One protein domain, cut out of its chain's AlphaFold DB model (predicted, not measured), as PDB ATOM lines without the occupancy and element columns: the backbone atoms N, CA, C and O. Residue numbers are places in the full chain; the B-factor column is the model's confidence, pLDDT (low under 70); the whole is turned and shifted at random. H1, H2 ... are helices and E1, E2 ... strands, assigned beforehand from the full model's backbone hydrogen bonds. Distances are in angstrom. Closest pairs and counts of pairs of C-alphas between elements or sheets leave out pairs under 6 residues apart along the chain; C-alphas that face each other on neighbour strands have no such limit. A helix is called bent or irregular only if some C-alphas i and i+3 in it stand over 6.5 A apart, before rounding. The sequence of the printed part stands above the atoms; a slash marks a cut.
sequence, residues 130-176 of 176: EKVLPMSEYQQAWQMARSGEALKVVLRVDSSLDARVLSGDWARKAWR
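Overview. This is residues 130 to 176 of the 176 residues of the protein "Glu_dehyd_C domain-containing protein" of Myxococcales bacterium (UniProt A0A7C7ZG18). Two short parallel strands, E1 and E2, lie side by side in the middle of an elongated model, with the long helix H1 packed on one side and the short helices H2 and H3 trailing away on the other. The 47 printed residues hold, along the chain, E1, H1, E2, H2 and H3, a mixed class of helices and strands. The whole is only just loose, close to compact, with a radius of gyration of the C-alphas of 11.8 A, and spans 36 by 21 by 16 A.

Along the chain. E1 is residues 131 to 134, 10.1 A long, from C-alpha 131 at (52.514, 37.829, 44.042). E2 is residues 153 to 156, 10.0 A. H1 is residues 135 to 147, 18.6 A, and irregular: C-alphas 136 and 139 are 8.2 A apart. H2, residues 159 to 165, 10.4 A, is irregular too, with C-alphas 160 and 163 at 7.4 A. H3, residues 170 to 173, is neither bent nor irregular, but only just: C-alphas 170 and 173 are 6.3 A apart. It ends with C-alpha 173 at (34.092, 40.343, 32.874).

Arrangement. E1 and E2 are parallel neighbours at 29 degrees, with N 154 and O 131 at 2.8 A and N 133 and O 154 at 3.0 A, within hydrogen-bond range. E1, H1 and E2 form a strand-helix-strand unit, two parallel strands joined through a helix, with a right-handed crossover. The closest C-alphas of H1 and E2 are those of Met 135 and Leu 155, 5.4 A. H1 and H2 are apart. H2 and H3 are close but not clearly touching, the closest C-alphas being those of Arg 164 and Trp 170, 5.3 A. Of O i to N i+4 pairs, 7 of 9 in H1 and 1 of 3 in H2 are within hydrogen-bond range; H2 has 2 of 4 O i to N i+3 pairs within range, and H3 is too short for an O i to N i+4 pair.

Size, cuts and confidence. The C-alphas of Ser 147 and Arg 176, the two farthest apart, are 36.6 A apart. The printed part has no cut, and its four links are tight. Residues 160 to 176 have pLDDT under 70; the mean of the printed part is 75.5.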
ATOM      1  N   GLU A 130      52.124  35.114  40.792       74.81
ATOM      2  CA  GLU A 130      52.305  34.505  42.117       74.81
ATOM      3  C   GLU A 130      52.155  35.503  43.274       74.81
ATOM      4  O   GLU A 130      51.910  35.114  44.417       74.81
ATOM      5  N   LYS A 131      52.353  36.801  43.006       86.38
ATOM      6  CA  LYS A 131      52.514  37.829  44.042       86.38
ATOM      7  C   LYS A 131      51.560  38.988  43.802       86.38
ATOM      8  O   LYS A 131      51.819  39.863  42.978       86.38
ATOM      9  N   VAL A 132      50.462  38.994  44.554       89.25
ATOM     10  CA  VAL A 132      49.451  40.056  44.529       89.25
ATOM     11  C   VAL A 132      49.373  40.704  45.908       89.25
ATOM     12  O   VAL A 132      48.876  40.094  46.851       89.25
ATOM     13  N   LEU A 133      49.851  41.943  46.021       90.50
ATOM     14  CA  LEU A 133      49.913  42.695  47.278       90.50
ATOM     15  C   LEU A 133      48.948  43.892  47.225       90.50
ATOM     16  O   LEU A 133      48.707  44.431  46.142       90.50
ATOM     17  N   PRO A 134      48.353  44.319  48.350       92.00
ATOM     18  CA  PRO A 134      47.590  45.564  48.391       92.00
ATOM     19  C   PRO A 134      48.496  46.774  48.123       92.00
ATOM     20  O   PRO A 134      49.688  46.757  48.423       92.00
ATOM     21  N   MET A 135      47.923  47.862  47.603       92.44
ATOM     22  CA  MET A 135      48.655  49.104  47.314       92.44
ATOM     23  C   MET A 135      49.398  49.666  48.538       92.44
ATOM     24  O   MET A 135      50.466  50.257  48.396       92.44
ATOM     25  N   SER A 136      48.878  49.438  49.748       93.62
ATOM     26  CA  SER A 136      49.528  49.820  51.010       93.62
ATOM     27  C   SER A 136      50.893  49.154  51.232       93.62
ATOM     28  O   SER A 136      51.715  49.691  51.965       93.62
ATOM     29  N   GLU A 137      51.161  48.020  50.582       94.75
ATOM     30  CA  GLU A 137      52.420  47.268  50.668       94.75
ATOM     31  C   GLU A 137      53.370  47.572  49.496       94.75
ATOM     32  O   GLU A 137      54.286  46.800  49.203       94.75
ATOM     33  N   TYR A 138      53.195  48.721  48.826       95.12
ATOM     34  CA  TYR A 138      54.010  49.149  47.684       95.12
ATOM     35  C   TYR A 138      55.517  48.949  47.897       95.12
ATOM     36  O   TYR A 138      56.201  48.424  47.021       95.12
ATOM     37  N   GLN A 139      56.050  49.337  49.060       96.88
ATOM     38  CA  GLN A 139      57.485  49.236  49.335       96.88
ATOM     39  C   GLN A 139      57.986  47.786  49.279       96.88
ATOM     40  O   GLN A 139      59.030  47.520  48.681       96.88
ATOM     41  N   GLN A 140      57.238  46.850  49.865       95.00
ATOM     42  CA  GLN A 140      57.566  45.427  49.842       95.00
ATOM     43  C   GLN A 140      57.425  44.856  48.428       95.00
ATOM     44  O   GLN A 140      58.319  44.158  47.949       95.00
ATOM     45  N   ALA A 141      56.337  45.196  47.729       94.06
ATOM     46  CA  ALA A 141      56.115  44.789  46.345       94.06
ATOM     47  C   ALA A 141      57.247  45.271  45.421       94.06
ATOM     48  O   ALA A 141      57.736  44.516  44.582       94.06
ATOM     49  N   TRP A 142      57.717  46.503  45.616       94.19
ATOM     50  CA  TRP A 142      58.831  47.075  44.869       94.19
ATOM     51  C   TRP A 142      60.155  46.356  45.150       94.19
ATOM     52  O   TRP A 142      60.907  46.056  44.224       94.19
ATOM     53  N   GLN A 143      60.445  46.044  46.417       94.94
ATOM     54  CA  GLN A 143      61.636  45.272  46.789       94.94
ATOM     55  C   GLN A 143      61.629  43.881  46.144       94.94
ATOM     56  O   GLN A 143      62.649  43.468  45.598       94.94
ATOM     57  N   MET A 144      60.476  43.211  46.136       92.50
ATOM     58  CA  MET A 144      60.290  41.902  45.506       92.50
ATOM     59  C   MET A 144      60.413  41.961  43.978       92.50
ATOM     60  O   MET A 144      61.056  41.111  43.370       92.50
ATOM     61  N   ALA A 145      59.848  42.988  43.338       90.81
ATOM     62  CA  ALA A 145      60.020  43.190  41.901       90.81
ATOM     63  C   ALA A 145      61.499  43.419  41.543       90.81
ATOM     64  O   ALA A 145      61.974  42.935  40.518       90.81
ATOM     65  N   ARG A 146      62.239  44.123  42.408       90.62
ATOM     66  CA  ARG A 146      63.659  44.425  42.198       90.62
ATOM     67  C   ARG A 146      64.593  43.254  42.510       90.62
ATOM     68  O   ARG A 146      65.669  43.205  41.922       90.62
ATOM     69  N   SER A 147      64.218  42.334  43.403       89.31
ATOM     70  CA  SER A 147      65.020  41.130  43.677       89.31
ATOM     71  C   SER A 147      65.020  40.152  42.499       89.31
ATOM     72  O   SER A 147      65.958  39.376  42.350       89.31
ATOM     73  N   GLY A 148      63.995  40.204  41.639       83.31
ATOM     74  CA  GLY A 148      63.857  39.311  40.487       83.31
ATOM     75  C   GLY A 148      63.441  37.880  40.849       83.31
ATOM     76  O   GLY A 148      63.436  37.021  39.961       83.31
ATOM     77  N   GLU A 149      63.089  37.645  42.120       81.19
ATOM     78  CA  GLU A 149      62.582  36.373  42.653       81.19
ATOM     79  C   GLU A 149      61.176  36.054  42.135       81.19
ATOM     80  O   GLU A 149      60.853  34.900  41.886       81.19
ATOM     81  N   ALA A 150      60.340  37.078  41.939       86.19
ATOM     82  CA  ALA A 150      59.003  36.924  41.377       86.19
ATOM     83  C   ALA A 150      58.997  37.245  39.875       86.19
ATOM     84  O   ALA A 150      59.533  38.269  39.451       86.19
ATOM     85  N   LEU A 151      58.319  36.416  39.071       88.00
ATOM     86  CA  LEU A 151      58.106  36.681  37.638       88.00
ATOM     87  C   LEU A 151      57.246  37.929  37.402       88.00
ATOM     88  O   LEU A 151      57.510  38.721  36.494       88.00
ATOM     89  N   LYS A 152      56.213  38.104  38.229       90.44
ATOM     90  CA  LYS A 152      55.316  39.256  38.203       90.44
ATOM     91  C   LYS A 152      54.856  39.580  39.616       90.44
ATOM     92  O   LYS A 152      54.339  38.723  40.328       90.44
ATOM     93  N   VAL A 153      54.999  40.848  39.979       91.62
ATOM     94  CA  VAL A 153      54.379  41.430  41.169       91.62
ATOM     95  C   VAL A 153      53.235  42.327  40.710       91.62
ATOM     96  O   VAL A 153      53.414  43.163  39.820       91.62
ATOM     97  N   VAL A 154      52.053  42.129  41.284       91.12
ATOM     98  CA  VAL A 154      50.842  42.902  40.999       91.12
ATOM     99  C   VAL A 154      50.434  43.657  42.253       91.12
ATOM    100  O   VAL A 154      50.355  43.085  43.339       91.12
ATOM    101  N   LEU A 155      50.155  44.947  42.087       91.56
ATOM    102  CA  LEU A 155      49.577  45.779  43.132       91.56
ATOM    103  C   LEU A 155      48.079  45.909  42.921       91.56
ATOM    104  O   LEU A 155      47.605  46.279  41.847       91.56
ATOM    105  N   ARG A 156      47.335  45.620  43.979       88.75
ATOM    106  CA  ARG A 156      45.889  45.762  44.032       88.75
ATOM    107  C   ARG A 156      45.536  47.131  44.593       88.75
ATOM    108  O   ARG A 156      45.828  47.430  45.749       88.75
ATOM    109  N   VAL A 157      44.884  47.935  43.763       86.44
ATOM    110  CA  VAL A 157      44.501  49.319  44.080       86.44
ATOM    111  C   VAL A 157      43.164  49.438  44.822       86.44
ATOM    112  O   VAL A 157      42.904  50.476  45.416       86.44
ATOM    113  N   ASP A 158      42.350  48.377  44.837       80.25
ATOM    114  CA  ASP A 158      41.041  48.324  45.502       80.25
ATOM    115  C   ASP A 158      40.818  46.931  46.122       80.25
ATOM    116  O   ASP A 158      41.048  45.910  45.466       80.25
ATOM    117  N   SER A 159      40.385  46.876  47.383       70.44
ATOM    118  CA  SER A 159      40.121  45.635  48.127       70.44
ATOM    119  C   SER A 159      38.921  44.840  47.594       70.44
ATOM    120  O   SER A 159      38.857  43.625  47.753       70.44
ATOM    121  N   SER A 160      37.992  45.470  46.874       67.75
ATOM    122  CA  SER A 160      36.865  44.785  46.221       67.75
ATOM    123  C   SER A 160      37.286  43.842  45.080       67.75
ATOM    124  O   SER A 160      36.483  43.032  44.607       67.75
ATOM    125  N   LEU A 161      38.555  43.892  44.655       64.25
ATOM    126  CA  LEU A 161      39.124  43.028  43.616       64.25
ATOM    127  C   LEU A 161      39.563  41.642  44.135       64.25
ATOM    128  O   LEU A 161      39.915  40.777  43.327       64.25
ATOM    129  N   ASP A 162      39.500  41.391  45.448       59.75
ATOM    130  CA  ASP A 162      40.017  40.178  46.107       59.75
ATOM    131  C   ASP A 162      39.447  38.869  45.555       59.75
ATOM    132  O   ASP A 162      40.200  37.953  45.224       59.75
ATOM    133  N   ALA A 163      38.129  38.789  45.370       54.78
ATOM    134  CA  ALA A 163      37.481  37.571  44.891       54.78
ATOM    135  C   ALA A 163      37.685  37.310  43.387       54.78
ATOM    136  O   ALA A 163      37.483  36.185  42.941       54.78
ATOM    137  N   ARG A 164      38.056  38.326  42.590       55.38
ATOM    138  CA  ARG A 164      38.151  38.253  41.114       55.38
ATOM    139  C   ARG A 164      39.570  38.001  40.614       55.38
ATOM    140  O   ARG A 164      39.759  37.343  39.598       55.38
ATOM    141  N   VAL A 165      40.564  38.533  41.324       55.09
ATOM    142  CA  VAL A 165      41.980  38.332  40.987       55.09
ATOM    143  C   VAL A 165      42.446  36.948  41.437       55.09
ATOM    144  O   VAL A 165      43.100  36.253  40.668       55.09
ATOM    145  N   LEU A 166      42.051  36.507  42.638       53.09
ATOM    146  CA  LEU A 166      42.449  35.201  43.187       53.09
ATOM    147  C   LEU A 166      41.740  34.008  42.525       53.09
ATOM    148  O   LEU A 166      42.240  32.892  42.590       53.09
ATOM    149  N   SER A 167      40.591  34.229  41.883       58.84
ATOM    150  CA  SER A 167      39.838  33.193  41.160       58.84
ATOM    151  C   SER A 167      40.245  33.042  39.691       58.84
ATOM    152  O   SER A 167      39.728  32.159  39.015       58.84
ATOM    153  N   GLY A 168      41.129  33.904  39.169       54.34
ATOM    154  CA  GLY A 168      41.466  33.942  37.738       54.34
ATOM    155  C   GLY A 168      40.357  34.513  36.838       54.34
ATOM    156  O   GLY A 168      40.538  34.613  35.628       54.34
ATOM    157  N   ASP A 169      39.232  34.951  37.410       54.25
ATOM    158  CA  ASP A 169      38.034  35.400  36.684       54.25
ATOM    159  C   ASP A 169      38.096  36.868  36.213       54.25
ATOM    160  O   ASP A 169      37.122  37.407  35.674       54.25
ATOM    161  N   TRP A 170      39.235  37.543  36.390       53.94
ATOM    162  CA  TRP A 170      39.428  38.940  35.987       53.94
ATOM    163  C   TRP A 170      39.278  39.152  34.469       53.94
ATOM    164  O   TRP A 170      38.757  40.184  34.048       53.94
ATOM    165  N   ALA A 171      39.653  38.163  33.648       45.78
ATOM    166  CA  ALA A 171      39.602  38.262  32.187       45.78
ATOM    167  C   ALA A 171      38.179  38.129  31.606       45.78
ATOM    168  O   ALA A 171      37.893  38.671  30.542       45.78
ATOM    169  N   ARG A 172      37.246  37.460  32.303       45.97
ATOM    170  CA  ARG A 172      35.917  37.124  31.745       45.97
ATOM    171  C   ARG A 172      34.888  38.256  31.791       45.97
ATOM    172  O   ARG A 172      33.863  38.165  31.117       45.97
ATOM    173  N   LYS A 173      35.103  39.292  32.611       38.69
ATOM    174  CA  LYS A 173      34.092  40.343  32.874       38.69
ATOM    175  C   LYS A 173      34.584  41.785  32.754       38.69
ATOM    176  O   LYS A 173      33.747  42.675  32.792       38.69
ATOM    177  N   ALA A 174      35.887  42.032  32.629       36.84
ATOM    178  CA  ALA A 174      36.428  43.396  32.629       36.84
ATOM    179  C   ALA A 174      36.217  44.171  31.311       36.84
ATOM    180  O   ALA A 174      36.442  45.375  31.289       36.84
ATOM    181  N   TRP A 175      35.769  43.502  30.242       39.84
ATOM    182  CA  TRP A 175      35.708  44.063  28.885       39.84
ATOM    183  C   TRP A 175      34.353  43.833  28.189       39.84
ATOM    184  O   TRP A 175      34.300  43.671  26.974       39.84
ATOM    185  N   ARG A 176      33.260  43.769  28.962       35.12
ATOM    186  CA  ARG A 176      31.885  43.880  28.444       35.12
ATOM    187  C   ARG A 176      31.309  45.248  28.763       35.12
ATOM    188  O   ARG A 176      31.590  45.733  29.881       35.12
TER     189      ARG A 176